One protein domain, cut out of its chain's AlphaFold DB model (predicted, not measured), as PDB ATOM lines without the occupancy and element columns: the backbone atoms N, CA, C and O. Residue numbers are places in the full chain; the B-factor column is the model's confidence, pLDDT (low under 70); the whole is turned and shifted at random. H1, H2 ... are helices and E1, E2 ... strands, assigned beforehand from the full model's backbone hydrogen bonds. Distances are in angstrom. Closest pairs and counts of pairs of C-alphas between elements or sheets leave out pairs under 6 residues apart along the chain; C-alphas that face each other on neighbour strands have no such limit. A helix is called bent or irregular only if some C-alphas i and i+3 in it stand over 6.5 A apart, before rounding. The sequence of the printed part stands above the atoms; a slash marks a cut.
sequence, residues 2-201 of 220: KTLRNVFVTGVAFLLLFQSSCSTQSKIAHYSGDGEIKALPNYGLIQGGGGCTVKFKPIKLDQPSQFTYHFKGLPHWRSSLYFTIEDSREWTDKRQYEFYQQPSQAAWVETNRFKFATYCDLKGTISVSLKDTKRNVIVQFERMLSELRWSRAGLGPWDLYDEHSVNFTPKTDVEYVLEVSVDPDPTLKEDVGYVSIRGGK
ATOM      1  N   LYS A   2      -4.720 -26.791  11.563       45.28
ATOM      2  CA  LYS A   2      -3.497 -26.909  10.728       45.28
ATOM      3  C   LYS A   2      -2.275 -27.494  11.470       45.28
ATOM      4  O   LYS A   2      -1.530 -28.272  10.891       45.28
ATOM      5  N   THR A   3      -2.111 -27.202  12.760       48.38
ATOM      6  CA  THR A   3      -0.980 -27.662  13.594       48.38
ATOM      7  C   THR A   3      -1.028 -29.157  13.930       48.38
ATOM      8  O   THR A   3      -0.022 -29.841  13.786       48.38
ATOM      9  N   LEU A   4      -2.200 -29.696  14.286       43.84
ATOM     10  CA  LEU A   4      -2.392 -31.137  14.543       43.84
ATOM     11  C   LEU A   4      -2.151 -31.995  13.295       43.84
ATOM     12  O   LEU A   4      -1.576 -33.075  13.389       43.84
ATOM     13  N   ARG A   5      -2.539 -31.492  12.118       41.53
ATOM     14  CA  ARG A   5      -2.314 -32.176  10.841       41.53
ATOM     15  C   ARG A   5      -0.826 -32.227  10.481       41.53
ATOM     16  O   ARG A   5      -0.370 -33.259  10.009       41.53
ATOM     17  N   ASN A   6      -0.062 -31.173  10.782       42.53
ATOM     18  CA  ASN A   6       1.392 -31.181  10.605       42.53
ATOM     19  C   ASN A   6       2.077 -32.160  11.568       42.53
ATOM     20  O   ASN A   6       2.867 -32.971  11.114       42.53
ATOM     21  N   VAL A   7       1.727 -32.172  12.861       49.00
ATOM     22  CA  VAL A   7       2.311 -33.118  13.837       49.00
ATOM     23  C   VAL A   7       2.009 -34.577  13.472       49.00
ATOM     24  O   VAL A   7       2.890 -35.430  13.572       49.00
ATOM     25  N   PHE A   8       0.799 -34.866  12.986       46.88
ATOM     26  CA  PHE A   8       0.422 -36.214  12.553       46.88
ATOM     27  C   PHE A   8       1.189 -36.659  11.298       46.88
ATOM     28  O   PHE A   8       1.674 -37.784  11.234       46.88
ATOM     29  N   VAL A   9       1.366 -35.763  10.320       52.09
ATOM     30  CA  VAL A   9       2.132 -36.050   9.096       52.09
ATOM     31  C   VAL A   9       3.616 -36.263   9.408       52.09
ATOM     32  O   VAL A   9       4.207 -37.219   8.905       52.09
ATOM     33  N   THR A  10       4.213 -35.448  10.284       50.47
ATOM     34  CA  THR A  10       5.617 -35.620  10.689       50.47
ATOM     35  C   THR A  10       5.819 -36.892  11.521       50.47
ATOM     36  O   THR A  10       6.792 -37.610  11.305       50.47
ATOM     37  N   GLY A  11       4.887 -37.225  12.424       41.78
ATOM     38  CA  GLY A  11       4.948 -38.435  13.253       41.78
ATOM     39  C   GLY A  11       4.801 -39.737  12.458       41.78
ATOM     40  O   GLY A  11       5.564 -40.680  12.672       41.78
ATOM     41  N   VAL A  12       3.882 -39.781  11.486       54.72
ATOM     42  CA  VAL A  12       3.717 -40.935  10.582       54.72
ATOM     43  C   VAL A  12       4.936 -41.099   9.671       54.72
ATOM     44  O   VAL A  12       5.404 -42.220   9.476       54.72
ATOM     45  N   ALA A  13       5.508 -40.001   9.166       51.25
ATOM     46  CA  ALA A  13       6.743 -40.050   8.386       51.25
ATOM     47  C   ALA A  13       7.921 -40.613   9.206       51.25
ATOM     48  O   ALA A  13       8.680 -41.434   8.696       51.25
ATOM     49  N   PHE A  14       8.040 -40.241  10.485       52.84
ATOM     50  CA  PHE A  14       9.080 -40.750  11.386       52.84
ATOM     51  C   PHE A  14       8.906 -42.246  11.703       52.84
ATOM     52  O   PHE A  14       9.866 -43.013  11.630       52.84
ATOM     53  N   LEU A  15       7.678 -42.698  11.977       49.41
ATOM     54  CA  LEU A  15       7.369 -44.117  12.216       49.41
ATOM     55  C   LEU A  15       7.640 -44.994  10.985       49.41
ATOM     56  O   LEU A  15       8.215 -46.077  11.115       49.41
ATOM     57  N   LEU A  16       7.294 -44.512   9.787       51.62
ATOM     58  CA  LEU A  16       7.590 -45.214   8.536       51.62
ATOM     59  C   LEU A  16       9.101 -45.353   8.297       51.62
ATOM     60  O   LEU A  16       9.530 -46.395   7.806       51.62
ATOM     61  N   LEU A  17       9.909 -44.358   8.691       49.25
ATOM     62  CA  LEU A  17      11.374 -44.408   8.592       49.25
ATOM     63  C   LEU A  17      11.988 -45.486   9.496       49.25
ATOM     64  O   LEU A  17      12.874 -46.224   9.056       49.25
ATOM     65  N   PHE A  18      11.499 -45.621  10.732       50.06
ATOM     66  CA  PHE A  18      11.971 -46.659  11.653       50.06
ATOM     67  C   PHE A  18      11.569 -48.067  11.208       50.06
ATOM     68  O   PHE A  18      12.402 -48.973  11.237       50.06
ATOM     69  N   GLN A  19      10.330 -48.262  10.747       50.50
ATOM     70  CA  GLN A  19       9.856 -49.586  10.328       50.50
ATOM     71  C   GLN A  19      10.588 -50.111   9.084       50.50
ATOM     72  O   GLN A  19      10.952 -51.286   9.024       50.50
ATOM     73  N   SER A  20      10.870 -49.253   8.104       50.25
ATOM     74  CA  SER A  20      11.627 -49.644   6.907       50.25
ATOM     75  C   SER A  20      13.123 -49.825   7.169       50.25
ATOM     76  O   SER A  20      13.740 -50.699   6.555       50.25
ATOM     77  N   SER A  21      13.704 -49.020   8.068       53.34
ATOM     78  CA  SER A  21      15.103 -49.166   8.487       53.34
ATOM     79  C   SER A  21      15.297 -50.495   9.219       53.34
ATOM     80  O   SER A  21      16.156 -51.283   8.834       53.34
ATOM     81  N   CYS A  22      14.394 -50.831  10.149       57.22
ATOM     82  CA  CYS A  22      14.366 -52.127  10.831       57.22
ATOM     83  C   CYS A  22      14.161 -53.301   9.845       57.22
ATOM     84  O   CYS A  22      14.855 -54.313   9.922       57.22
ATOM     85  N   SER A  23      13.287 -53.147   8.837       69.25
ATOM     86  CA  SER A  23      13.078 -54.165   7.788       69.25
ATOM     87  C   SER A  23      14.273 -54.348   6.846       69.25
ATOM     88  O   SER A  23      14.442 -55.424   6.273       69.25
ATOM     89  N   THR A  24      15.074 -53.309   6.627       73.25
ATOM     90  CA  THR A  24      16.269 -53.405   5.780       73.25
ATOM     91  C   THR A  24      17.437 -53.974   6.567       73.25
ATOM     92  O   THR A  24      18.112 -54.867   6.067       73.25
ATOM     93  N   GLN A  25      17.605 -53.540   7.820       78.81
ATOM     94  CA  GLN A  25      18.567 -54.106   8.765       78.81
ATOM     95  C   GLN A  25      18.374 -55.615   8.935       78.81
ATOM     96  O   GLN A  25      19.348 -56.356   8.848       78.81
ATOM     97  N   SER A  26      17.132 -56.090   9.079       79.62
ATOM     98  CA  SER A  26      16.877 -57.533   9.175       79.62
ATOM     99  C   SER A  26      17.259 -58.296   7.903       79.62
ATOM    100  O   SER A  26      17.752 -59.415   7.986       79.62
ATOM    101  N   LYS A  27      17.094 -57.692   6.721       81.00
ATOM    102  CA  LYS A  27      17.446 -58.329   5.441       81.00
ATOM    103  C   LYS A  27      18.944 -58.397   5.190       81.00
ATOM    104  O   LYS A  27      19.385 -59.332   4.531       81.00
ATOM    105  N   ILE A  28      19.707 -57.434   5.700       87.31
ATOM    106  CA  ILE A  28      21.171 -57.434   5.588       87.31
ATOM    107  C   ILE A  28      21.859 -58.139   6.760       87.31
ATOM    108  O   ILE A  28      23.072 -58.298   6.729       87.31
ATOM    109  N   ALA A  29      21.117 -58.592   7.776       87.19
ATOM    110  CA  ALA A  29      21.682 -59.233   8.966       87.19
ATOM    111  C   ALA A  29      22.478 -60.514   8.658       87.19
ATOM    112  O   ALA A  29      23.349 -60.903   9.430       87.19
ATOM    113  N   HIS A  30      22.180 -61.168   7.534       87.75
ATOM    114  CA  HIS A  30      22.864 -62.382   7.084       87.75
ATOM    115  C   HIS A  30      24.017 -62.112   6.115       87.75
ATOM    116  O   HIS A  30      24.659 -63.059   5.657       87.75
ATOM    117  N   TYR A  31      24.269 -60.846   5.781       93.94
ATOM    118  CA  TYR A  31      25.400 -60.491   4.945       93.94
ATOM    119  C   TYR A  31      26.713 -60.841   5.649       93.94
ATOM    120  O   TYR A  31      26.896 -60.598   6.842       93.94
ATOM    121  N   SER A  32      27.644 -61.397   4.884       95.12
ATOM    122  CA  SER A  32      28.992 -61.713   5.336       95.12
ATOM    123  C   SER A  32      29.934 -61.621   4.144       95.12
ATOM    124  O   SER A  32      29.614 -62.131   3.072       95.12
ATOM    125  N   GLY A  33      31.075 -60.958   4.307       96.12
ATOM    126  CA  GLY A  33      32.040 -60.773   3.231       96.12
ATOM    127  C   GLY A  33      33.047 -59.669   3.518       96.12
ATOM    128  O   GLY A  33      33.013 -59.046   4.578       96.12
ATOM    129  N   ASP A  34      33.909 -59.408   2.541       96.19
ATOM    130  CA  ASP A  34      35.011 -58.447   2.644       96.19
ATOM    131  C   ASP A  34      34.568 -56.976   2.612       96.19
ATOM    132  O   ASP A  34      35.333 -56.087   2.994       96.19
ATOM    133  N   GLY A  35      33.353 -56.699   2.130       95.19
ATOM    134  CA  GLY A  35      32.787 -55.352   2.085       95.19
ATOM    135  C   GLY A  35      31.992 -54.997   3.342       95.19
ATOM    136  O   GLY A  35      31.326 -55.847   3.923       95.19
ATOM    137  N   GLU A  36      32.000 -53.726   3.731       95.69
ATOM    138  CA  GLU A  36      31.161 -53.194   4.806       95.69
ATOM    139  C   GLU A  36      29.746 -52.916   4.275       95.69
ATOM    140  O   GLU A  36      29.578 -52.111   3.355       95.69
ATOM    141  N   ILE A  37      28.719 -53.555   4.852       92.00
ATOM    142  CA  ILE A  37      27.319 -53.324   4.475       92.00
ATOM    143  C   ILE A  37      26.656 -52.268   5.363       92.00
ATOM    144  O   ILE A  37      26.735 -52.313   6.590       92.00
ATOM    145  N   LYS A  38      25.953 -51.320   4.742       88.81
ATOM    146  CA  LYS A  38      25.164 -50.284   5.419       88.81
ATOM    147  C   LYS A  38      23.763 -50.233   4.840       88.81
ATOM    148  O   LYS A  38      23.589 -50.247   3.623       88.81
ATOM    149  N   ALA A  39      22.764 -50.133   5.711       82.38
ATOM    150  CA  ALA A  39      21.407 -49.808   5.293       82.38
ATOM    151  C   ALA A  39      21.355 -48.348   4.815       82.38
ATOM    152  O   ALA A  39      21.879 -47.452   5.475       82.38
ATOM    153  N   LEU A  40      20.714 -48.112   3.675       70.88
ATOM    154  CA  LEU A  40      20.469 -46.777   3.150       70.88
ATOM    155  C   LEU A  40      19.155 -46.220   3.720       70.88
ATOM    156  O   LEU A  40      18.151 -46.943   3.752       70.88
ATOM    157  N   PRO A  41      19.126 -44.943   4.147       56.03
ATOM    158  CA  PRO A  41      17.883 -44.284   4.528       56.03
ATOM    159  C   PRO A  41      16.959 -44.141   3.307       56.03
ATOM    160  O   PRO A  41      17.425 -43.990   2.182       56.03
ATOM    161  N   ASN A  42      15.639 -44.119   3.527       52.25
ATOM    162  CA  ASN A  42      14.606 -44.047   2.470       52.25
ATOM    163  C   ASN A  42      14.645 -42.789   1.571       52.25
ATOM    164  O   ASN A  42      13.778 -42.622   0.712       52.25
ATOM    165  N   TYR A  43      15.601 -41.883   1.772       42.91
ATOM    166  CA  TYR A  43      15.712 -40.622   1.047       42.91
ATOM    167  C   TYR A  43      17.105 -40.500   0.431       42.91
ATOM    168  O   TYR A  43      17.989 -39.834   0.956       42.91
ATOM    169  N   GLY A  44      17.278 -41.187  -0.696       37.19
ATOM    170  CA  GLY A  44      18.463 -41.122  -1.549       37.19
ATOM    171  C   GLY A  44      18.399 -42.221  -2.604       37.19
ATOM    172  O   GLY A  44      18.495 -43.393  -2.261       37.19
ATOM    173  N   LEU A  45      18.170 -41.845  -3.868       42.09
ATOM    174  CA  LEU A  45      18.080 -42.699  -5.075       42.09
ATOM    175  C   LEU A  45      17.003 -43.812  -5.093       42.09
ATOM    176  O   LEU A  45      16.578 -44.214  -6.171       42.09
ATOM    177  N   ILE A  46      16.493 -44.262  -3.944       44.62
ATOM    178  CA  ILE A  46      15.494 -45.332  -3.813       44.62
ATOM    179  C   ILE A  46      14.277 -44.767  -3.068       44.62
ATOM    180  O   ILE A  46      14.095 -44.965  -1.868       44.62
ATOM    181  N   GLN A  47      13.450 -43.980  -3.763       40.62
ATOM    182  CA  GLN A  47      12.219 -43.458  -3.166       40.62
ATOM    183  C   GLN A  47      11.235 -44.608  -2.889       40.62
ATOM    184  O   GLN A  47      10.699 -45.224  -3.809       40.62
ATOM    185  N   GLY A  48      10.964 -44.868  -1.608       44.19
ATOM    186  CA  GLY A  48       9.823 -45.680  -1.163       44.19
ATOM    187  C   GLY A  48      10.116 -47.126  -0.749       44.19
ATOM    188  O   GLY A  48       9.178 -47.853  -0.420       44.19
ATOM    189  N   GLY A  49      11.377 -47.548  -0.705       52.50
ATOM    190  CA  GLY A  49      11.768 -48.841  -0.151       52.50
ATOM    191  C   GLY A  49      13.229 -48.795   0.260       52.50
ATOM    192  O   GLY A  49      14.060 -48.364  -0.525       52.50
ATOM    193  N   GLY A  50      13.544 -49.197   1.490       64.69
ATOM    194  CA  GLY A  50      14.927 -49.229   1.959       64.69
ATOM    195  C   GLY A  50      15.854 -50.025   1.030       64.69
ATOM    196  O   GLY A  50      15.420 -50.825   0.191       64.69
ATOM    197  N   GLY A  51      17.152 -49.795   1.186       79.69
ATOM    198  CA  GLY A  51      18.193 -50.462   0.414       79.69
ATOM    199  C   GLY A  51      19.471 -50.612   1.220       79.69
ATOM    200  O   GLY A  51      19.520 -50.290   2.406       79.69
ATOM    201  N   CYS A  52      20.519 -51.095   0.582       85.50
ATOM    202  CA  CYS A  52      21.825 -51.219   1.196       85.50
ATOM    203  C   CYS A  52      22.932 -50.864   0.217       85.50
ATOM    204  O   CYS A  52      22.803 -51.067  -0.993       85.50
ATOM    205  N   THR A  53      24.035 -50.398   0.781       90.12
ATOM    206  CA  THR A  53      25.311 -50.277   0.090       90.12
ATOM    207  C   THR A  53      26.298 -51.223   0.743       90.12
ATOM    208  O   THR A  53      26.400 -51.248   1.967       90.12
ATOM    209  N   VAL A  54      27.042 -51.963  -0.065       94.56
ATOM    210  CA  VAL A  54      28.274 -52.636   0.341       94.56
ATOM    211  C   VAL A  54      29.437 -51.819  -0.195       94.56
ATOM    212  O   VAL A  54      29.493 -51.573  -1.398       94.56
ATOM    213  N   LYS A  55      30.344 -51.382   0.679       95.06
ATOM    214  CA  LYS A  55      31.587 -50.689   0.314       95.06
ATOM    215  C   LYS A  55      32.766 -51.625   0.563       95.06
ATOM    216  O   LYS A  55      32.973 -52.058   1.694       95.06
ATOM    217  N   PHE A  56      33.532 -51.934  -0.476       96.44
ATOM    218  CA  PHE A  56      34.748 -52.733  -0.344       96.44
ATOM    219  C   PHE A  56      35.934 -51.871   0.093       96.44
ATOM    220  O   PHE A  56      35.853 -50.639   0.126       96.44
ATOM    221  N   LYS A  57      37.031 -52.531   0.480       93.25
ATOM    222  CA  LYS A  57      38.232 -51.835   0.949       93.25
ATOM    223  C   LYS A  57      38.750 -50.859  -0.116       93.25
ATOM    224  O   LYS A  57      38.729 -51.213  -1.296       93.25
ATOM    225  N   PRO A  58      39.237 -49.676   0.293       91.75
ATOM    226  CA  PRO A  58      39.768 -48.706  -0.648       91.75
ATOM    227  C   PRO A  58      41.016 -49.210  -1.385       91.75
ATOM    228  O   PRO A  58      41.794 -50.003  -0.853       91.75
ATOM    229  N   ILE A  59      41.194 -48.707  -2.601       89.81
ATOM    230  CA  ILE A  59      42.214 -49.064  -3.583       89.81
ATOM    231  C   ILE A  59      42.994 -47.795  -3.923       89.81
ATOM    232  O   ILE A  59      42.397 -46.785  -4.296       89.81
ATOM    233  N   LYS A  60      44.323 -47.837  -3.814       89.19
ATOM    234  CA  LYS A  60      45.163 -46.747  -4.326       89.19
ATOM    235  C   LYS A  60      45.225 -46.809  -5.849       89.19
ATOM    236  O   LYS A  60      45.366 -47.897  -6.400       89.19
ATOM    237  N   LEU A  61      45.134 -45.653  -6.503       89.75
ATOM    238  CA  LEU A  61      45.066 -45.546  -7.967       89.75
ATOM    239  C   LEU A  61      46.405 -45.144  -8.611       89.75
ATOM    240  O   LEU A  61      46.458 -44.851  -9.804       89.75
ATOM    241  N   ASP A  62      47.486 -45.137  -7.828       86.81
ATOM    242  CA  ASP A  62      48.838 -44.742  -8.232       86.81
ATOM    243  C   ASP A  62      49.656 -45.871  -8.872       86.81
ATOM    244  O   ASP A  62      50.639 -45.605  -9.565       86.81
ATOM    245  N   GLN A  63      49.255 -47.124  -8.666       88.19
ATOM    246  CA  GLN A  63      49.950 -48.303  -9.175       88.19
ATOM    247  C   GLN A  63      48.971 -49.391  -9.639       88.19
ATOM    248  O   GLN A  63      47.830 -49.428  -9.164       88.19
ATOM    249  N   PRO A  64      49.408 -50.306 -10.528       91.00
ATOM    250  CA  PRO A  64      48.592 -51.439 -10.933       91.00
ATOM    251  C   PRO A  64      48.202 -52.268  -9.719       91.00
ATOM    252  O   PRO A  64      49.024 -52.546  -8.841       91.00
ATOM    253  N   SER A  65      46.937 -52.654  -9.660       91.31
ATOM    254  CA  SER A  65      46.411 -53.370  -8.509       91.31
ATOM    255  C   SER A  65      45.338 -54.370  -8.911       91.31
ATOM    256  O   SER A  65      44.616 -54.194  -9.894       91.31
ATOM    257  N   GLN A  66      45.262 -55.459  -8.150       94.88
ATOM    258  CA  GLN A  66      44.271 -56.508  -8.322       94.88
ATOM    259  C   GLN A  66      43.738 -56.921  -6.954       94.88
ATOM    260  O   GLN A  66      44.503 -57.141  -6.013       94.88
ATOM    261  N   PHE A  67      42.420 -57.041  -6.857       94.69
ATOM    262  CA  PHE A  67      41.709 -57.403  -5.643       94.69
ATOM    263  C   PHE A  67      40.687 -58.480  -5.946       94.69
ATOM    264  O   PHE A  67      40.021 -58.457  -6.981       94.69
ATOM    265  N   THR A  68      40.533 -59.385  -4.992       96.06
ATOM    266  CA  THR A  68      39.477 -60.388  -4.991       96.06
ATOM    267  C   THR A  68      38.711 -60.233  -3.692       96.06
ATOM    268  O   THR A  68      39.304 -60.288  -2.616       96.06
ATOM    269  N   TYR A  69      37.405 -60.014  -3.799       96.56
ATOM    270  CA  TYR A  69      36.500 -59.883  -2.668       96.56
ATOM    271  C   TYR A  69      35.489 -61.023  -2.673       96.56
ATOM    272  O   TYR A  69      34.895 -61.339  -3.704       96.56
ATOM    273  N   HIS A  70      35.245 -61.588  -1.502       97.25
ATOM    274  CA  HIS A  70      34.246 -62.613  -1.260       97.25
ATOM    275  C   HIS A  70      33.090 -62.025  -0.468       97.25
ATOM    276  O   HIS A  70      33.289 -61.305   0.512       97.25
ATOM    277  N   PHE A  71      31.859 -62.328  -0.874       96.81
ATOM    278  CA  PHE A  71      30.684 -61.942  -0.102       96.81
ATOM    279  C   PHE A  71      29.484 -62.849  -0.371       96.81
ATOM    280  O   PHE A  71      29.357 -63.465  -1.424       96.81
ATOM    281  N   LYS A  72      28.564 -62.909   0.590       96.38
ATOM    282  CA  LYS A  72      27.303 -63.655   0.520       96.38
ATOM    283  C   LYS A  72      26.218 -62.958   1.335       96.38
ATOM    284  O   LYS A  72      26.501 -62.043   2.109       96.38
ATOM    285  N   GLY A  73      24.973 -63.410   1.198       93.12
ATOM    286  CA  GLY A  73      23.869 -62.905   2.017       93.12
ATOM    287  C   GLY A  73      23.356 -61.526   1.600       93.12
ATOM    288  O   GLY A  73      22.686 -60.864   2.390       93.12
ATOM    289  N   LEU A  74      23.646 -61.081   0.369       91.69
ATOM    290  CA  LEU A  74      22.969 -59.912  -0.190       91.69
ATOM    291  C   LEU A  74      21.466 -60.202  -0.349       91.69
ATOM    292  O   LEU A  74      21.106 -61.277  -0.837       91.69
ATOM    293  N   PRO A  75      20.578 -59.255   0.001       88.38
ATOM    294  CA  PRO A  75      19.148 -59.415  -0.231       88.38
ATOM    295  C   PRO A  75      18.834 -59.613  -1.719       88.38
ATOM    296  O   PRO A  75      19.433 -58.952  -2.564       88.38
ATOM    297  N   HIS A  76      17.841 -60.451  -2.034       89.38
ATOM    298  CA  HIS A  76      17.374 -60.700  -3.405       89.38
ATOM    299  C   HIS A  76      16.660 -59.474  -4.011       89.38
ATOM    300  O   HIS A  76      15.432 -59.415  -4.112       89.38
ATOM    301  N   TRP A  77      17.448 -58.464  -4.371       86.38
ATOM    302  CA  TRP A  77      17.044 -57.190  -4.955       86.38
ATOM    303  C   TRP A  77      17.881 -56.881  -6.185       86.38
ATOM    304  O   TRP A  77      19.045 -57.269  -6.266       86.38
ATOM    305  N   ARG A  78      17.326 -56.084  -7.100       86.69
ATOM    306  CA  ARG A  78      18.152 -55.483  -8.143       86.69
ATOM    307  C   ARG A  78      19.249 -54.654  -7.480       86.69
ATOM    308  O   ARG A  78      18.965 -53.763  -6.678       86.69
ATOM    309  N   SER A  79      20.479 -54.997  -7.818       89.12
ATOM    310  CA  SER A  79      21.699 -54.392  -7.318       89.12
ATOM    311  C   SER A  79      22.535 -53.893  -8.487       89.12
ATOM    312  O   SER A  79      22.438 -54.405  -9.602       89.12
ATOM    313  N   SER A  80      23.342 -52.879  -8.220       90.75
ATOM    314  CA  SER A  80      24.176 -52.192  -9.189       90.75
ATOM    315  C   SER A  80      25.603 -52.118  -8.655       90.75
ATOM    316  O   SER A  80      25.795 -51.816  -7.474       90.75
ATOM    317  N   LEU A  81      26.587 -52.419  -9.501       93.56
ATOM    318  CA  LEU A  81      28.010 -52.386  -9.173       93.56
ATOM    319  C   LEU A  81      28.657 -51.101  -9.695       93.56
ATOM    320  O   LEU A  81      28.603 -50.811 -10.886       93.56
ATOM    321  N   TYR A  82      29.314 -50.368  -8.807       93.06
ATOM    322  CA  TYR A  82      29.998 -49.117  -9.116       93.06
ATOM    323  C   TYR A  82      31.463 -49.201  -8.721       93.06
ATOM    324  O   TYR A  82      31.795 -49.761  -7.677       93.06
ATOM    325  N   PHE A  83      32.324 -48.572  -9.508       93.88
ATOM    326  CA  PHE A  83      33.643 -48.157  -9.061       93.88
ATOM    327  C   PHE A  83      33.575 -46.684  -8.671       93.88
ATOM    328  O   PHE A  83      33.266 -45.833  -9.496       93.88
ATOM    329  N   THR A  84      33.802 -46.378  -7.404       92.94
ATOM    330  CA  THR A  84      33.687 -45.026  -6.869       92.94
ATOM    331  C   THR A  84      35.076 -44.433  -6.667       92.94
ATOM    332  O   THR A  84      35.924 -45.081  -6.060       92.94
ATOM    333  N   ILE A  85      35.294 -43.201  -7.125       91.88
ATOM    334  CA  ILE A  85      36.529 -42.438  -6.917       91.88
ATOM    335  C   ILE A  85      36.260 -41.349  -5.869       91.88
ATOM    336  O   ILE A  85      35.363 -40.514  -6.029       91.88
ATOM    337  N   GLU A  86      37.033 -41.366  -4.782       89.81
ATOM    338  CA  GLU A  86      37.065 -40.295  -3.785       89.81
ATOM    339  C   GLU A  86      37.996 -39.189  -4.275       89.81
ATOM    340  O   GLU A  86      39.178 -39.163  -3.953       89.81
ATOM    341  N   ASP A  87      37.436 -38.285  -5.075       84.88
ATOM    342  CA  ASP A  87      38.133 -37.119  -5.604       84.88
ATOM    343  C   ASP A  87      37.296 -35.857  -5.365       84.88
ATOM    344  O   ASP A  87      36.066 -35.862  -5.454       84.88
ATOM    345  N   SER A  88      37.986 -34.769  -5.040       79.94
ATOM    346  CA  SER A  88      37.411 -33.445  -4.790       79.94
ATOM    347  C   SER A  88      37.192 -32.618  -6.062       79.94
ATOM    348  O   SER A  88      36.550 -31.566  -6.006       79.94
ATOM    349  N   ARG A  89      37.734 -33.059  -7.202       86.38
ATOM    350  CA  ARG A  89      37.603 -32.373  -8.489       86.38
ATOM    351  C   ARG A  89      36.199 -32.497  -9.073       86.38
ATOM    352  O   ARG A  89      35.485 -33.491  -8.909       86.38
ATOM    353  N   GLU A  90      35.829 -31.464  -9.819       86.50
ATOM    354  CA  GLU A  90      34.638 -31.471 -10.654       86.50
ATOM    355  C   GLU A  90      34.977 -32.109 -11.998       86.50
ATOM    356  O   GLU A  90      35.625 -31.484 -12.840       86.50
ATOM    357  N   TRP A  91      34.558 -33.361 -12.184       87.50
ATOM    358  CA  TRP A  91      34.784 -34.099 -13.420       87.50
ATOM    359  C   TRP A  91      33.719 -33.774 -14.462       87.50
ATOM    360  O   TRP A  91      32.520 -33.813 -14.189       87.50
ATOM    361  N   THR A  92      34.161 -33.460 -15.673       86.75
ATOM    362  CA  THR A  92      33.279 -33.057 -16.765       86.75
ATOM    363  C   THR A  92      33.812 -33.514 -18.128       86.75
ATOM    364  O   THR A  92      34.925 -34.035 -18.214       86.75
ATOM    365  N   ASP A  93      33.012 -33.398 -19.190       85.06
ATOM    366  CA  ASP A  93      33.493 -33.645 -20.555       85.06
ATOM    367  C   ASP A  93      34.287 -32.446 -21.098       85.06
ATOM    368  O   ASP A  93      34.261 -31.348 -20.539       85.06
ATOM    369  N   LYS A  94      35.004 -32.651 -22.212       84.62
ATOM    370  CA  LYS A  94      35.833 -31.607 -22.840       84.62
ATOM    371  C   LYS A  94      35.028 -30.365 -23.207       84.62
ATOM    372  O   LYS A  94      35.467 -29.250 -22.942       84.62
ATOM    373  N   ARG A  95      33.833 -30.546 -23.763       85.75
ATOM    374  CA  ARG A  95      32.981 -29.444 -24.219       85.75
ATOM    375  C   ARG A  95      32.515 -28.574 -23.053       85.75
ATOM    376  O   ARG A  95      32.520 -27.346 -23.136       85.75
ATOM    377  N   GLN A  96      32.104 -29.203 -21.964       85.62
ATOM    378  CA  GLN A  96      31.654 -28.534 -20.756       85.62
ATOM    379  C   GLN A  96      32.832 -27.889 -20.013       85.62
ATOM    380  O   GLN A  96      32.684 -26.782 -19.492       85.62
ATOM    381  N   TYR A  97      34.013 -28.515 -20.032       85.69
ATOM    382  CA  TYR A  97      35.251 -27.900 -19.557       85.69
ATOM    383  C   TYR A  97      35.565 -26.611 -20.328       85.69
ATOM    384  O   TYR A  97      35.732 -25.561 -19.712       85.69
ATOM    385  N   GLU A  98      35.578 -26.658 -21.663       87.25
ATOM    386  CA  GLU A  98      35.801 -25.489 -22.528       87.25
ATOM    387  C   GLU A  98      34.770 -24.384 -22.288       87.25
ATOM    388  O   GLU A  98      35.124 -23.206 -22.222       87.25
ATOM    389  N   PHE A  99      33.500 -24.752 -22.090       87.62
ATOM    390  CA  PHE A  99      32.455 -23.806 -21.712       87.62
ATOM    391  C   PHE A  99      32.786 -23.083 -20.398       87.62
ATOM    392  O   PHE A  99      32.650 -21.862 -20.326       87.62
ATOM    393  N   TYR A 100      33.276 -23.798 -19.379       84.62
ATOM    394  CA  TYR A 100      33.683 -23.194 -18.104       84.62
ATOM    395  C   TYR A 100      34.942 -22.321 -18.201       84.62
ATOM    396  O   TYR A 100      35.121 -21.448 -17.354       84.62
ATOM    397  N   GLN A 101      35.780 -22.493 -19.228       85.38
ATOM    398  CA  GLN A 101      36.941 -21.627 -19.479       85.38
ATOM    399  C   GLN A 101      36.573 -20.291 -20.150       85.38
ATOM    400  O   GLN A 101      37.419 -19.402 -20.264       85.38
ATOM    401  N   GLN A 102      35.327 -20.109 -20.607       88.38
ATOM    402  CA  GLN A 102      34.915 -18.861 -21.252       88.38
ATOM    403  C   GLN A 102      34.876 -17.696 -20.246       88.38
ATOM    404  O   GLN A 102      34.351 -17.865 -19.142       88.38
ATOM    405  N   PRO A 103      35.309 -16.475 -20.626       89.75
ATOM    406  CA  PRO A 103      35.276 -15.309 -19.735       89.75
ATOM    407  C   PRO A 103      33.895 -15.027 -19.123       89.75
ATOM    408  O   PRO A 103      33.797 -14.581 -17.984       89.75
ATOM    409  N   SER A 104      32.816 -15.344 -19.845       90.38
ATOM    410  CA  SER A 104      31.436 -15.205 -19.368       90.38
ATOM    411  C   SER A 104      31.074 -16.123 -18.194       90.38
ATOM    412  O   SER A 104      30.093 -15.855 -17.509       90.38
ATOM    413  N   GLN A 105      31.835 -17.197 -17.957       87.62
ATOM    414  CA  GLN A 105      31.612 -18.151 -16.862       87.62
ATOM    415  C   GLN A 105      32.533 -17.913 -15.654       87.62
ATOM    416  O   GLN A 105      32.336 -18.535 -14.609       87.62
ATOM    417  N   ALA A 106      33.497 -16.988 -15.753       82.69
ATOM    418  CA  ALA A 106      34.536 -16.781 -14.741       82.69
ATOM    419  C   ALA A 106      33.970 -16.511 -13.334       82.69
ATOM    420  O   ALA A 106      34.395 -17.142 -12.369       82.69
ATOM    421  N   ALA A 107      32.947 -15.655 -13.221       84.00
ATOM    422  CA  ALA A 107      32.314 -15.337 -11.937       84.00
ATOM    423  C   ALA A 107      31.641 -16.558 -11.282       84.00
ATOM    424  O   ALA A 107      31.672 -16.716 -10.059       84.00
ATOM    425  N   TRP A 108      31.046 -17.449 -12.082       83.69
ATOM    426  CA  TRP A 108      30.434 -18.676 -11.573       83.69
ATOM    427  C   TRP A 108      31.504 -19.670 -11.105       83.69
ATOM    428  O   TRP A 108      31.392 -20.210 -10.005       83.69
ATOM    429  N   VAL A 109      32.566 -19.864 -11.894       82.88
ATOM    430  CA  VAL A 109      33.700 -20.735 -11.538       82.88
ATOM    431  C   VAL A 109      34.370 -20.272 -10.241       82.88
ATOM    432  O   VAL A 109      34.569 -21.078  -9.330       82.88
ATOM    433  N   GLU A 110      34.642 -18.970 -10.113       82.62
ATOM    434  CA  GLU A 110      35.244 -18.378  -8.913       82.62
ATOM    435  C   GLU A 110      34.360 -18.570  -7.670       82.62
ATOM    436  O   GLU A 110      34.850 -18.934  -6.600       82.62
ATOM    437  N   THR A 111      33.041 -18.404  -7.824       82.69
ATOM    438  CA  THR A 111      32.075 -18.581  -6.728       82.69
ATOM    439  C   THR A 111      32.022 -20.027  -6.234       82.69
ATOM    440  O   THR A 111      31.897 -20.266  -5.033       82.69
ATOM    441  N   ASN A 112      32.129 -21.001  -7.143       75.62
ATOM    442  CA  ASN A 112      31.992 -22.419  -6.809       75.62
ATOM    443  C   ASN A 112      33.311 -23.083  -6.373       75.62
ATOM    444  O   ASN A 112      33.273 -24.148  -5.763       75.62
ATOM    445  N   ARG A 113      34.469 -22.456  -6.639       73.88
ATOM    446  CA  ARG A 113      35.810 -22.900  -6.201       73.88
ATOM    447  C   ARG A 113      36.176 -24.342  -6.584       73.88
ATOM    448  O   ARG A 113      37.036 -24.950  -5.945       73.88
ATOM    449  N   PHE A 114      35.550 -24.898  -7.616       74.00
ATOM    450  CA  PHE A 114      35.871 -26.242  -8.079       74.00
ATOM    451  C   PHE A 114      37.187 -26.260  -8.853       74.00
ATOM    452  O   PHE A 114      37.450 -25.402  -9.697       74.00
ATOM    453  N   LYS A 115      37.992 -27.299  -8.617       82.44
ATOM    454  CA  LYS A 115      39.065 -27.680  -9.534       82.44
ATOM    455  C   LYS A 115      38.453 -28.579 -10.605       82.44
ATOM    456  O   LYS A 115      38.116 -29.725 -10.317       82.44
ATOM    457  N   PHE A 116      38.280 -28.051 -11.811       84.44
ATOM    458  CA  PHE A 116      37.746 -28.823 -12.932       84.44
ATOM    459  C   PHE A 116      38.782 -29.811 -13.465       84.44
ATOM    460  O   PHE A 116      39.966 -29.483 -13.577       84.44
ATOM    461  N   ALA A 117      38.317 -31.002 -13.820       87.12
ATOM    462  CA  ALA A 117      39.077 -32.005 -14.545       87.12
ATOM    463  C   ALA A 117      38.200 -32.659 -15.606       87.12
ATOM    464  O   ALA A 117      36.974 -32.699 -15.492       87.12
ATOM    465  N   THR A 118      38.844 -33.179 -16.641       89.19
ATOM    466  CA  THR A 118      38.142 -33.770 -17.771       89.19
ATOM    467  C   THR A 118      38.301 -35.276 -17.744       89.19
ATOM    468  O   THR A 118      39.419 -35.778 -17.844       89.19
ATOM    469  N   TYR A 119      37.198 -36.020 -17.651       87.62
ATOM    470  CA  TYR A 119      37.297 -37.483 -17.572       87.62
ATOM    471  C   TYR A 119      37.748 -38.106 -18.898       87.62
ATOM    472  O   TYR A 119      38.308 -39.194 -18.882       87.62
ATOM    473  N   CYS A 120      37.598 -37.409 -20.034       85.06
ATOM    474  CA  CYS A 120      38.131 -37.850 -21.332       85.06
ATOM    475  C   CYS A 120      39.669 -37.954 -21.365       85.06
ATOM    476  O   CYS A 120      40.203 -38.570 -22.285       85.06
ATOM    477  N   ASP A 121      40.384 -37.352 -20.409       84.44
ATOM    478  CA  ASP A 121      41.849 -37.434 -20.351       84.44
ATOM    479  C   ASP A 121      42.340 -38.649 -19.549       84.44
ATOM    480  O   ASP A 121      43.538 -38.943 -19.552       84.44
ATOM    481  N   LEU A 122      41.421 -39.384 -18.909       89.81
ATOM    482  CA  LEU A 122      41.737 -40.603 -18.180       89.81
ATOM    483  C   LEU A 122      42.016 -41.763 -19.143       89.81
ATOM    484  O   LEU A 122      41.199 -42.127 -19.994       89.81
ATOM    485  N   LYS A 123      43.189 -42.358 -18.964       89.50
ATOM    486  CA  LYS A 123      43.752 -43.484 -19.710       89.50
ATOM    487  C   LYS A 123      43.875 -44.754 -18.874       89.50
ATOM    488  O   LYS A 123      44.111 -45.814 -19.447       89.50
ATOM    489  N   GLY A 124      43.727 -44.654 -17.552       91.50
ATOM    490  CA  GLY A 124      43.631 -45.820 -16.675       91.50
ATOM    491  C   GLY A 124      42.502 -46.754 -17.114       91.50
ATOM    492  O   GLY A 124      41.491 -46.313 -17.670       91.50
ATOM    493  N   THR A 125      42.675 -48.045 -16.858       95.00
ATOM    494  CA  THR A 125      41.708 -49.092 -17.213       95.00
ATOM    495  C   THR A 125      41.228 -49.774 -15.947       95.00
ATOM    496  O   THR A 125      41.979 -49.930 -14.986       95.00
ATOM    497  N   ILE A 126      39.965 -50.182 -15.932       94.69
ATOM    498  CA  ILE A 126      39.422 -51.032 -14.882       94.69
ATOM    499  C   ILE A 126      38.805 -52.281 -15.499       94.69
ATOM    500  O   ILE A 126      38.037 -52.218 -16.460       94.69
ATOM    501  N   SER A 127      39.138 -53.418 -14.903       96.00
ATOM    502  CA  SER A 127      38.535 -54.710 -15.183       96.00
ATOM    503  C   SER A 127      37.753 -55.162 -13.960       96.00
ATOM    504  O   SER A 127      38.253 -55.121 -12.834       96.00
ATOM    505  N   VAL A 128      36.508 -55.574 -14.170       95.94
ATOM    506  CA  VAL A 128      35.633 -56.102 -13.123       95.94
ATOM    507  C   VAL A 128      35.081 -57.437 -13.584       95.94
ATOM    508  O   VAL A 128      34.551 -57.550 -14.688       95.94
ATOM    509  N   SER A 129      35.132 -58.438 -12.709       96.69
ATOM    510  CA  SER A 129      34.446 -59.710 -12.894       96.69
ATOM    511  C   SER A 129      33.740 -60.126 -11.610       96.69
ATOM    512  O   SER A 129      34.369 -60.392 -10.592       96.69
ATOM    513  N   LEU A 130      32.413 -60.192 -11.657       97.56
ATOM    514  CA  LEU A 130      31.584 -60.757 -10.602       97.56
ATOM    515  C   LEU A 130      31.135 -62.152 -11.022       97.56
ATOM    516  O   LEU A 130      30.452 -62.314 -12.038       97.56
ATOM    517  N   LYS A 131      31.472 -63.148 -10.209       97.25
ATOM    518  CA  LYS A 131      31.125 -64.554 -10.416       97.25
ATOM    519  C   LYS A 131      30.407 -65.106  -9.191       97.25
ATOM    520  O   LYS A 131      30.616 -64.626  -8.080       97.25
ATOM    521  N   ASP A 132      29.589 -66.135  -9.376       94.31
ATOM    522  CA  ASP A 132      29.221 -67.005  -8.256       94.31
ATOM    523  C   ASP A 132      30.331 -68.038  -7.972       94.31
ATOM    524  O   ASP A 132      31.244 -68.245  -8.777       94.31
ATOM    525  N   THR A 133      30.258 -68.734  -6.835       85.94
ATOM    526  CA  THR A 133      31.214 -69.808  -6.496       85.94
ATOM    527  C   THR A 133      31.179 -71.011  -7.444       85.94
ATOM    528  O   THR A 133      32.102 -71.825  -7.430       85.94
ATOM    529  N   LYS A 134      30.171 -71.116  -8.322       90.88
ATOM    530  CA  LYS A 134      30.122 -72.096  -9.420       90.88
ATOM    531  C   LYS A 134      30.811 -71.593 -10.694       90.88
ATOM    532  O   LYS A 134      30.787 -72.292 -11.703       90.88
ATOM    533  N   ARG A 135      31.469 -70.429 -10.636       88.12
ATOM    534  CA  ARG A 135      32.166 -69.751 -11.741       88.12
ATOM    535  C   ARG A 135      31.244 -69.240 -12.851       88.12
ATOM    536  O   ARG A 135      31.736 -68.914 -13.929       88.12
ATOM    537  N   ASN A 136      29.939 -69.117 -12.602       93.75
ATOM    538  CA  ASN A 136      29.061 -68.428 -13.540       93.75
ATOM    539  C   ASN A 136      29.361 -66.931 -13.480       93.75
ATOM    540  O   ASN A 136      29.287 -66.324 -12.411       93.75
ATOM    541  N   VAL A 137      29.690 -66.348 -14.629       94.44
ATOM    542  CA  VAL A 137      29.913 -64.908 -14.764       94.44
ATOM    543  C   VAL A 137      28.567 -64.186 -14.729       94.44
ATOM    544  O   VAL A 137      27.642 -64.546 -15.453       94.44
ATOM    545  N   ILE A 138      28.470 -63.169 -13.877       94.94
ATOM    546  CA  ILE A 138      27.257 -62.368 -13.664       94.94
ATOM    547  C   ILE A 138      27.455 -60.961 -14.219       94.94
ATOM    548  O   ILE A 138      26.583 -60.439 -14.904       94.94
ATOM    549  N   VAL A 139      28.613 -60.368 -13.931       94.69
ATOM    550  CA  VAL A 139      29.067 -59.091 -14.488       94.69
ATOM    551  C   VAL A 139      30.500 -59.288 -14.944       94.69
ATOM    552  O   VAL A 139      31.306 -59.840 -14.198       94.69
ATOM    553  N   GLN A 140      30.829 -58.842 -16.151       95.50
ATOM    554  CA  GLN A 140      32.210 -58.788 -16.608       95.50
ATOM    555  C   GLN A 140      32.391 -57.646 -17.597       95.50
ATOM    556  O   GLN A 140      31.667 -57.573 -18.586       95.50
ATOM    557  N   PHE A 141      33.369 -56.785 -17.343       95.06
ATOM    558  CA  PHE A 141      33.783 -55.761 -18.292       95.06
ATOM    559  C   PHE A 141      35.235 -55.355 -18.059       95.06
ATOM    560  O   PHE A 141      35.765 -55.488 -16.959       95.06
ATOM    561  N   GLU A 142      35.838 -54.820 -19.111       95.94
ATOM    562  CA  GLU A 142      37.129 -54.142 -19.095       95.94
ATOM    563  C   GLU A 142      36.978 -52.878 -19.938       95.94
ATOM    564  O   GLU A 142      36.509 -52.950 -21.082       95.94
ATOM    565  N   ARG A 143      37.247 -51.719 -19.337       95.06
ATOM    566  CA  ARG A 143      37.009 -50.400 -19.940       95.06
ATOM    567  C   ARG A 143      38.047 -49.401 -19.474       95.06
ATOM    568  O   ARG A 143      38.468 -49.439 -18.315       95.06
ATOM    569  N   MET A 144      38.368 -48.447 -20.341       94.31
ATOM    570  CA  MET A 144      39.063 -47.244 -19.898       94.31
ATOM    571  C   MET A 144      38.145 -46.440 -18.966       94.31
ATOM    572  O   MET A 144      36.928 -46.398 -19.152       94.31
ATOM    573  N   LEU A 145      38.711 -45.759 -17.969       91.88
ATOM    574  CA  LEU A 145      37.932 -44.940 -17.028       91.88
ATOM    575  C   LEU A 145      37.143 -43.822 -17.737       91.88
ATOM    576  O   LEU A 145      36.059 -43.449 -17.287       91.88
ATOM    577  N   SER A 146      37.657 -43.326 -18.865       91.38
ATOM    578  CA  SER A 146      37.003 -42.342 -19.738       91.38
ATOM    579  C   SER A 146      35.794 -42.888 -20.510       91.38
ATOM    580  O   SER A 146      34.936 -42.110 -20.925       91.38
ATOM    581  N   GLU A 147      35.687 -44.208 -20.681       91.50
ATOM    582  CA  GLU A 147      34.583 -44.866 -21.397       91.50
ATOM    583  C   GLU A 147      33.400 -45.211 -20.481       91.50
ATOM    584  O   GLU A 147      32.301 -45.509 -20.957       91.50
ATOM    585  N   LEU A 148      33.610 -45.186 -19.164       91.50
ATOM    586  CA  LEU A 148      32.566 -45.478 -18.189       91.50
ATOM    587  C   LEU A 148      31.561 -44.329 -18.085       91.50
ATOM    588  O   LEU A 148      31.838 -43.175 -18.408       91.50
ATOM    589  N   ARG A 149      30.364 -44.636 -17.584       89.12
ATOM    590  CA  ARG A 149      29.399 -43.608 -17.190       89.12
ATOM    591  C   ARG A 149      29.828 -42.989 -15.875       89.12
ATOM    592  O   ARG A 149      30.016 -43.717 -14.909       89.12
ATOM    593  N   TRP A 150      29.879 -41.663 -15.831       88.19
ATOM    594  CA  TRP A 150      30.166 -40.897 -14.622       88.19
ATOM    595  C   TRP A 150      28.875 -40.353 -14.024       88.19
ATOM    596  O   TRP A 150      28.034 -39.768 -14.709       88.19
ATOM    597  N   SER A 151      28.705 -40.546 -12.724       82.56
ATOM    598  CA  SER A 151      27.569 -40.008 -11.985       82.56
ATOM    599  C   SER A 151      27.975 -39.662 -10.565       82.56
ATOM    600  O   SER A 151      28.910 -40.237 -10.026       82.56
ATOM    601  N   ARG A 152      27.260 -38.738  -9.933       77.19
ATOM    602  CA  ARG A 152      27.391 -38.488  -8.498       77.19
ATOM    603  C   ARG A 152      26.067 -38.017  -7.928       77.19
ATOM    604  O   ARG A 152      25.253 -37.408  -8.626       77.19
ATOM    605  N   ALA A 153      25.853 -38.280  -6.648       67.00
ATOM    606  CA  ALA A 153      24.720 -37.739  -5.913       67.00
ATOM    607  C   ALA A 153      25.163 -36.488  -5.140       67.00
ATOM    608  O   ALA A 153      25.869 -36.586  -4.139       67.00
ATOM    609  N   GLY A 154      24.739 -35.305  -5.596       69.69
ATOM    610  CA  GLY A 154      25.121 -34.035  -4.971       69.69
ATOM    611  C   GLY A 154      26.636 -33.807  -5.010       69.69
ATOM    612  O   GLY A 154      27.258 -34.020  -6.044       69.69
ATOM    613  N   LEU A 155      27.215 -33.400  -3.877       69.44
ATOM    614  CA  LEU A 155      28.663 -33.205  -3.695       69.44
ATOM    615  C   LEU A 155      29.383 -34.482  -3.214       69.44
ATOM    616  O   LEU A 155      30.447 -34.408  -2.608       69.44
ATOM    617  N   GLY A 156      28.759 -35.648  -3.401       74.56
ATOM    618  CA  GLY A 156      29.354 -36.939  -3.072       74.56
ATOM    619  C   GLY A 156      30.458 -37.358  -4.053       74.56
ATOM    620  O   GLY A 156      30.699 -36.667  -5.046       74.56
ATOM    621  N   PRO A 157      31.103 -38.506  -3.790       84.88
ATOM    622  CA  PRO A 157      32.131 -39.047  -4.672       84.88
ATOM    623  C   PRO A 157      31.559 -39.427  -6.045       84.88
ATOM    624  O   PRO A 157      30.343 -39.578  -6.211       84.88
ATOM    625  N   TRP A 158      32.450 -39.603  -7.020       88.56
ATOM    626  CA  TRP A 158      32.086 -39.967  -8.386       88.56
ATOM    627  C   TRP A 158      31.957 -41.476  -8.532       88.56
ATOM    628  O   TRP A 158      32.891 -42.218  -8.252       88.56
ATOM    629  N   ASP A 159      30.798 -41.923  -8.994       90.38
ATOM    630  CA  ASP A 159      30.479 -43.308  -9.300       90.38
ATOM    631  C   ASP A 159      30.608 -43.567 -10.799       90.38
ATOM    632  O   ASP A 159      29.914 -42.948 -11.614       90.38
ATOM    633  N   LEU A 160      31.464 -44.528 -11.129       92.38
ATOM    634  CA  LEU A 160      31.739 -45.006 -12.471       92.38
ATOM    635  C   LEU A 160      31.116 -46.390 -12.661       92.38
ATOM    636  O   LEU A 160      31.196 -47.249 -11.778       92.38
ATOM    637  N   TYR A 161      30.493 -46.624 -13.813       90.69
ATOM    638  CA  TYR A 161      29.898 -47.923 -14.137       90.69
ATOM    639  C   TYR A 161      29.796 -48.165 -15.646       90.69
ATOM    640  O   TYR A 161      29.630 -47.232 -16.433       90.69
ATOM    641  N   ASP A 162      29.865 -49.437 -16.048       91.31
ATOM    642  CA  ASP A 162      29.552 -49.864 -17.414       91.31
ATOM    643  C   ASP A 162      28.029 -49.981 -17.559       91.31
ATOM    644  O   ASP A 162      27.377 -50.760 -16.858       91.31
ATOM    645  N   GLU A 163      27.437 -49.187 -18.452       84.19
ATOM    646  CA  GLU A 163      25.977 -49.081 -18.577       84.19
ATOM    647  C   GLU A 163      25.289 -50.400 -18.953       84.19
ATOM    648  O   GLU A 163      24.115 -50.605 -18.632       84.19
ATOM    649  N   HIS A 164      26.025 -51.306 -19.595       84.00
ATOM    650  CA  HIS A 164      25.520 -52.588 -20.066       84.00
ATOM    651  C   HIS A 164      25.677 -53.709 -19.034       84.00
ATOM    652  O   HIS A 164      24.923 -54.679 -19.082       84.00
ATOM    653  N   SER A 165      26.594 -53.556 -18.076       83.69
ATOM    654  CA  SER A 165      26.996 -54.631 -17.157       83.69
ATOM    655  C   SER A 165      26.815 -54.276 -15.678       83.69
ATOM    656  O   SER A 165      27.119 -55.078 -14.806       83.69
ATOM    657  N   VAL A 166      26.292 -53.091 -15.358       85.44
ATOM    658  CA  VAL A 166      26.175 -52.599 -13.974       85.44
ATOM    659  C   VAL A 166      25.183 -53.382 -13.103       85.44
ATOM    660  O   VAL A 166      25.373 -53.458 -11.894       85.44
ATOM    661  N   ASN A 167      24.110 -53.942 -13.670       88.88
ATOM    662  CA  ASN A 167      22.978 -54.471 -12.898       88.88
ATOM    663  C   ASN A 167      22.993 -55.998 -12.754       88.88
ATOM    664  O   ASN A 167      23.171 -56.711 -13.734       88.88
ATOM    665  N   PHE A 168      22.655 -56.499 -11.565       92.06
ATOM    666  CA  PHE A 168      22.427 -57.922 -11.308       92.06
ATOM    667  C   PHE A 168      21.437 -58.137 -10.152       92.06
ATOM    668  O   PHE A 168      21.127 -57.213  -9.399       92.06
ATOM    669  N   THR A 169      20.940 -59.364  -9.990       92.06
ATOM    670  CA  THR A 169      20.086 -59.751  -8.855       92.06
ATOM    671  C   THR A 169      20.763 -60.897  -8.100       92.06
ATOM    672  O   THR A 169      20.843 -62.002  -8.644       92.06
ATOM    673  N   PRO A 170      21.264 -60.677  -6.870       91.81
ATOM    674  CA  PRO A 170      21.932 -61.713  -6.106       91.81
ATOM    675  C   PRO A 170      20.920 -62.716  -5.551       91.81
ATOM    676  O   PRO A 170      19.752 -62.408  -5.319       91.81
ATOM    677  N   LYS A 171      21.381 -63.931  -5.302       91.75
ATOM    678  CA  LYS A 171      20.694 -64.985  -4.567       91.75
ATOM    679  C   LYS A 171      21.312 -65.019  -3.176       91.75
ATOM    680  O   LYS A 171      22.529 -65.098  -3.046       91.75
ATOM    681  N   THR A 172      20.478 -64.914  -2.148       87.19
ATOM    682  CA  THR A 172      20.929 -64.729  -0.760       87.19
ATOM    683  C   THR A 172      21.836 -65.864  -0.271       87.19
ATOM    684  O   THR A 172      22.756 -65.631   0.508       87.19
ATOM    685  N   ASP A 173      21.580 -67.085  -0.729       90.44
ATOM    686  CA  ASP A 173      22.277 -68.323  -0.371       90.44
ATOM    687  C   ASP A 173      23.544 -68.590  -1.199       90.44
ATOM    688  O   ASP A 173      24.251 -69.565  -0.948       90.44
ATOM    689  N   VAL A 174      23.850 -67.728  -2.170       94.06
ATOM    690  CA  VAL A 174      25.014 -67.861  -3.043       94.06
ATOM    691  C   VAL A 174      26.144 -66.963  -2.551       94.06
ATOM    692  O   VAL A 174      25.944 -65.797  -2.208       94.06
ATOM    693  N   GLU A 175      27.349 -67.526  -2.525       96.94
ATOM    694  CA  GLU A 175      28.580 -66.763  -2.366       96.94
ATOM    695  C   GLU A 175      29.068 -66.263  -3.728       96.94
ATOM    696  O   GLU A 175      28.991 -66.960  -4.746       96.94
ATOM    697  N   TYR A 176      29.572 -65.037  -3.714       97.50
ATOM    698  CA  TYR A 176      30.059 -64.298  -4.858       97.50
ATOM    699  C   TYR A 176      31.538 -63.981  -4.703       97.50
ATOM    700  O   TYR A 176      32.010 -63.684  -3.605       97.50
ATOM    701  N   VAL A 177      32.232 -63.996  -5.836       97.38
ATOM    702  CA  VAL A 177      33.625 -63.586  -5.976       97.38
ATOM    703  C   VAL A 177      33.659 -62.387  -6.912       97.38
ATOM    704  O   VAL A 177      33.236 -62.482  -8.065       97.38
ATOM    705  N   LEU A 178      34.126 -61.254  -6.402       97.19
ATOM    706  CA  LEU A 178      34.319 -60.015  -7.140       97.19
ATOM    707  C   LEU A 178      35.813 -59.787  -7.341       97.19
ATOM    708  O   LEU A 178      36.536 -59.473  -6.400       97.19
ATOM    709  N   GLU A 179      36.255 -59.930  -8.576       96.50
ATOM    710  CA  GLU A 179      37.611 -59.640  -9.017       96.50
ATOM    711  C   GLU A 179      37.634 -58.244  -9.637       96.50
ATOM    712  O   GLU A 179      36.789 -57.907 -10.469       96.50
ATOM    713  N   VAL A 180      38.587 -57.424  -9.211       95.75
ATOM    714  CA  VAL A 180      38.759 -56.048  -9.675       95.75
ATOM    715  C   VAL A 180      40.228 -55.850  -9.978       95.75
ATOM    716  O   VAL A 180      41.069 -56.122  -9.125       95.75
ATOM    717  N   SER A 181      40.543 -55.361 -11.166       95.38
ATOM    718  CA  SER A 181      41.884 -54.912 -11.510       95.38
ATOM    719  C   SER A 181      41.822 -53.474 -11.989       95.38
ATOM    720  O   SER A 181      40.906 -53.108 -12.721       95.38
ATOM    721  N   VAL A 182      42.766 -52.660 -11.532       93.50
ATOM    722  CA  VAL A 182      42.890 -51.258 -11.920       93.50
ATOM    723  C   VAL A 182      44.303 -51.031 -12.423       93.50
ATOM    724  O   VAL A 182      45.267 -51.237 -11.680       93.50
ATOM    725  N   ASP A 183      44.400 -50.567 -13.661       93.56
ATOM    726  CA  ASP A 183      45.610 -49.971 -14.201       93.56
ATOM    727  C   ASP A 183      45.616 -48.474 -13.871       93.56
ATOM    728  O   ASP A 183      44.600 -47.792 -14.062       93.56
ATOM    729  N   PRO A 184      46.737 -47.948 -13.355       87.38
ATOM    730  CA  PRO A 184      46.780 -46.624 -12.764       87.38
ATOM    731  C   PRO A 184      46.639 -45.528 -13.818       87.38
ATOM    732  O   PRO A 184      47.052 -45.675 -14.970       87.38
ATOM    733  N   ASP A 185      46.138 -44.380 -13.374       88.62
ATOM    734  CA  ASP A 185      46.165 -43.144 -14.142       88.62
ATOM    735  C   ASP A 185      46.981 -42.092 -13.380       88.62
ATOM    736  O   ASP A 185      46.653 -41.796 -12.229       88.62
ATOM    737  N   PRO A 186      48.013 -41.473 -13.983       86.81
ATOM    738  CA  PRO A 186      48.795 -40.427 -13.320       86.81
ATOM    739  C   PRO A 186      47.958 -39.247 -12.802       86.81
ATOM    740  O   PRO A 186      48.350 -38.586 -11.838       86.81
ATOM    741  N   THR A 187      46.800 -38.987 -13.415       88.44
ATOM    742  CA  THR A 187      45.840 -37.955 -13.001       88.44
ATOM    743  C   THR A 187      45.184 -38.282 -11.663       88.44
ATOM    744  O   THR A 187      44.749 -37.361 -10.971       88.44
ATOM    745  N   LEU A 188      45.135 -39.567 -11.297       88.69
ATOM    746  CA  LEU A 188      44.492 -40.103 -10.098       88.69
ATOM    747  C   LEU A 188      45.486 -40.538  -9.005       88.69
ATOM    748  O   LEU A 188      45.101 -41.184  -8.035       88.69
ATOM    749  N   LYS A 189      46.776 -40.202  -9.137       87.19
ATOM    750  CA  LYS A 189      47.859 -40.694  -8.257       87.19
ATOM    751  C   LYS A 189      47.677 -40.404  -6.754       87.19
ATOM    752  O   LYS A 189      48.291 -41.058  -5.921       87.19
ATOM    753  N   GLU A 190      46.915 -39.371  -6.403       87.94
ATOM    754  CA  GLU A 190      46.661 -38.961  -5.011       87.94
ATOM    755  C   GLU A 190      45.276 -39.420  -4.527       87.94
ATOM    756  O   GLU A 190      44.948 -39.258  -3.352       87.94
ATOM    757  N   ASP A 191      44.482 -40.015  -5.420       90.44
ATOM    758  CA  ASP A 191      43.096 -40.383  -5.182       90.44
ATOM    759  C   ASP A 191      42.960 -41.855  -4.787       90.44
ATOM    760  O   ASP A 191      43.824 -42.710  -5.020       90.44
ATOM    761  N   VAL A 192      41.818 -42.152  -4.175       91.88
ATOM    762  CA  VAL A 192      41.477 -43.490  -3.705       91.88
ATOM    763  C   VAL A 192      40.173 -43.923  -4.358       91.88
ATOM    764  O   VAL A 192      39.175 -43.205  -4.334       91.88
ATOM    765  N   GLY A 193      40.177 -45.119  -4.935       92.44
ATOM    766  CA  GLY A 193      38.985 -45.762  -5.470       92.44
ATOM    767  C   GLY A 193      38.425 -46.809  -4.513       92.44
ATOM    768  O   GLY A 193      39.095 -47.257  -3.588       92.44
ATOM    769  N   TYR A 194      37.197 -47.251  -4.738       93.88
ATOM    770  CA  TYR A 194      36.656 -48.464  -4.129       93.88
ATOM    771  C   TYR A 194      35.515 -49.009  -4.972       93.88
ATOM    772  O   TYR A 194      34.800 -48.259  -5.630       93.88
ATOM    773  N   VAL A 195      35.284 -50.318  -4.913       95.12
ATOM    774  CA  VAL A 195      34.052 -50.877  -5.475       95.12
ATOM    775  C   VAL A 195      32.923 -50.750  -4.461       95.12
ATOM    776  O   VAL A 195      33.116 -50.923  -3.252       95.12
ATOM    777  N   SER A 196      31.724 -50.444  -4.948       93.81
ATOM    778  CA  SER A 196      30.507 -50.504  -4.156       93.81
ATOM    779  C   SER A 196      29.384 -51.229  -4.883       93.81
ATOM    780  O   SER A 196      29.228 -51.126  -6.096       93.81
ATOM    781  N   ILE A 197      28.585 -51.975  -4.125       93.19
ATOM    782  CA  ILE A 197      27.340 -52.573  -4.607       93.19
ATOM    783  C   ILE A 197      26.200 -51.839  -3.928       93.19
ATOM    784  O   ILE A 197      26.179 -51.732  -2.703       93.19
ATOM    785  N   ARG A 198      25.236 -51.349  -4.701       88.69
ATOM    786  CA  ARG A 198      24.043 -50.685  -4.169       88.69
ATOM    787  C   ARG A 198      22.815 -51.422  -4.650       88.69
ATOM    788  O   ARG A 198      22.666 -51.645  -5.843       88.69
ATOM    789  N   GLY A 199      21.935 -51.792  -3.735       84.94
ATOM    790  CA  GLY A 199      20.708 -52.509  -4.064       84.94
ATOM    791  C   GLY A 199      19.562 -52.071  -3.175       84.94
ATOM    792  O   GLY A 199      19.765 -51.570  -2.070       84.94
ATOM    793  N   GLY A 200      18.335 -52.255  -3.641       77.00
ATOM    794  CA  GLY A 200      17.169 -51.932  -2.831       77.00
ATOM    795  C   GLY A 200      15.860 -52.324  -3.477       77.00
ATOM    796  O   GLY A 200      15.784 -52.692  -4.652       77.00
ATOM    797  N   LYS A 201      14.800 -52.257  -2.671       62.31
ATOM    798  CA  LYS A 201      13.457 -52.606  -3.123       62.31
ATOM    799  C   LYS A 201      12.869 -51.429  -3.896       62.31
ATOM    800  O   LYS A 201      12.268 -50.531  -3.315       62.31
TER     801      LYS A 201
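Overview. This is residues 2 to 201 of the 220 residues of an uncharacterized protein of Verrucomicrobia bacterium (UniProt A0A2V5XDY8). Two antiparallel sheets, partly face to face, make the body: a strongly twisted sheet of six strands and a smaller one of four. A long helix, H1, packs on the edge of the larger sheet with residues 20 to 28 and sticks out as an arm with residues 2 to 15, while at the other end of the body a small head holds H2, H3 and the two short strands E5 and E6. The printed part has 200 residues, with three named helices and twelve named strands in the order H1 E1 E2 E3 E4 E5 H2 H3 E6 E7 E8 E9 E10 E11 E12; the class is mixed, helices and strands. The larger sheet runs E1 E2 E12 E4 E10 E9 and the smaller E3 E11 E7 E8, while E5 and E6 are parallel. The whole is only just compact, close to loose, with a radius of gyration of the C-alphas of 19.7 A, and flat, spanning 58 by 53 by 26 A.

Arrangement. The largest sheet runs E1, residues 36 to 40, E2, residues 51 to 55, E12, residues 192 to 200, E4, residues 79 to 86, E10, residues 158 to 161, and E9, residues 149 to 151; its strands' lines turn by 117 degrees from edge to edge. E1 and E2 form a hairpin, with N 38 and O 53 2.8 A apart, within hydrogen-bond range. So are N 54 of E2 and O 197 of E12, at 2.8 A, and N 82 of E4 and O 196 of E12, at 2.8 A. N 83 of E4 and O 160 of E10 are 2.9 A apart, and in the hairpin of E9 and E10 N 159 and O 151 are 2.7 A apart. The second sheet runs E3, residues 65 to 72, E11, residues 175 to 182, E7, residues 125 to 132, and E8, residues 137 to 144. Within hydrogen-bond range are N 67 of E3 and O 180 of E11, 2.8 A apart, N 129 of E7 and O 179 of E11, 2.8 A apart, and, in the hairpin of E7 and E8, N 128 and O 141, 2.9 A apart. E4 and E7 are near each other, with 5 pairs of C-alphas within 10 A. H1, residues 2 to 28, is on the larger sheet at a height over the sheet of 4.1 A, only just above its level; the two form two layers, a helix on one face of a sheet. It lies over E1 and runs along the strands, at 24 degrees to E1 on the local plane; their closest C-alphas, of Gln 25 and Ala 39, are 6.2 A apart. E5, residues 90 to 92, H2, residues 94 to 100, H3, residues 103 to 112, and E6, residues 116 to 118, form a strand-helix-strand unit, two parallel neighbour strands with helices between, its crossover right-handed. N 117 and O 90 are 2.9 A apart. H2 and H3 only just touch, with 3 pairs of C-alphas within 8 A, and only at the corner by their link; the closest C-alphas are those of Tyr 100 and Val 109, 7.0 A, and their lines are about perpendicular at 85 degrees. H1 is apart from both. Every O i to N i+4 pair is within hydrogen-bond range in H2, 22 of 23 in H1 and 4 of 6 in H3, which is irregular: C-alphas 104 and 107 are 7.5 A apart.

Along the chain. H1 begins with C-alpha 2 at (-3.497, -26.909, 10.728) and measures 39.6 A from first to last C-alpha. E12, the longest strand, measures 25.7 A and ends with C-alpha 200 at (17.169, -51.932, -2.831). E7 measures 23.6 A, E3 23.5 A, E11 23.2 A, E4 21.1 A, E8 20.5 A and H3 15.1 A.

Size, cuts and confidence. The C-alphas farthest apart are those of Lys 2 and Pro 64, 61.5 A. Without the stretches that stand free, residues 2 to 15 and 102 to 107, the body spans 51 by 40 by 26 A. The printed part has no cut, and the link from E10 to E11, residues 162 to 174, is long. The mean pLDDT of the printed part is 82.5; residues 2 to 23, 41 to 50, 153 to 155 and 201 are under 70.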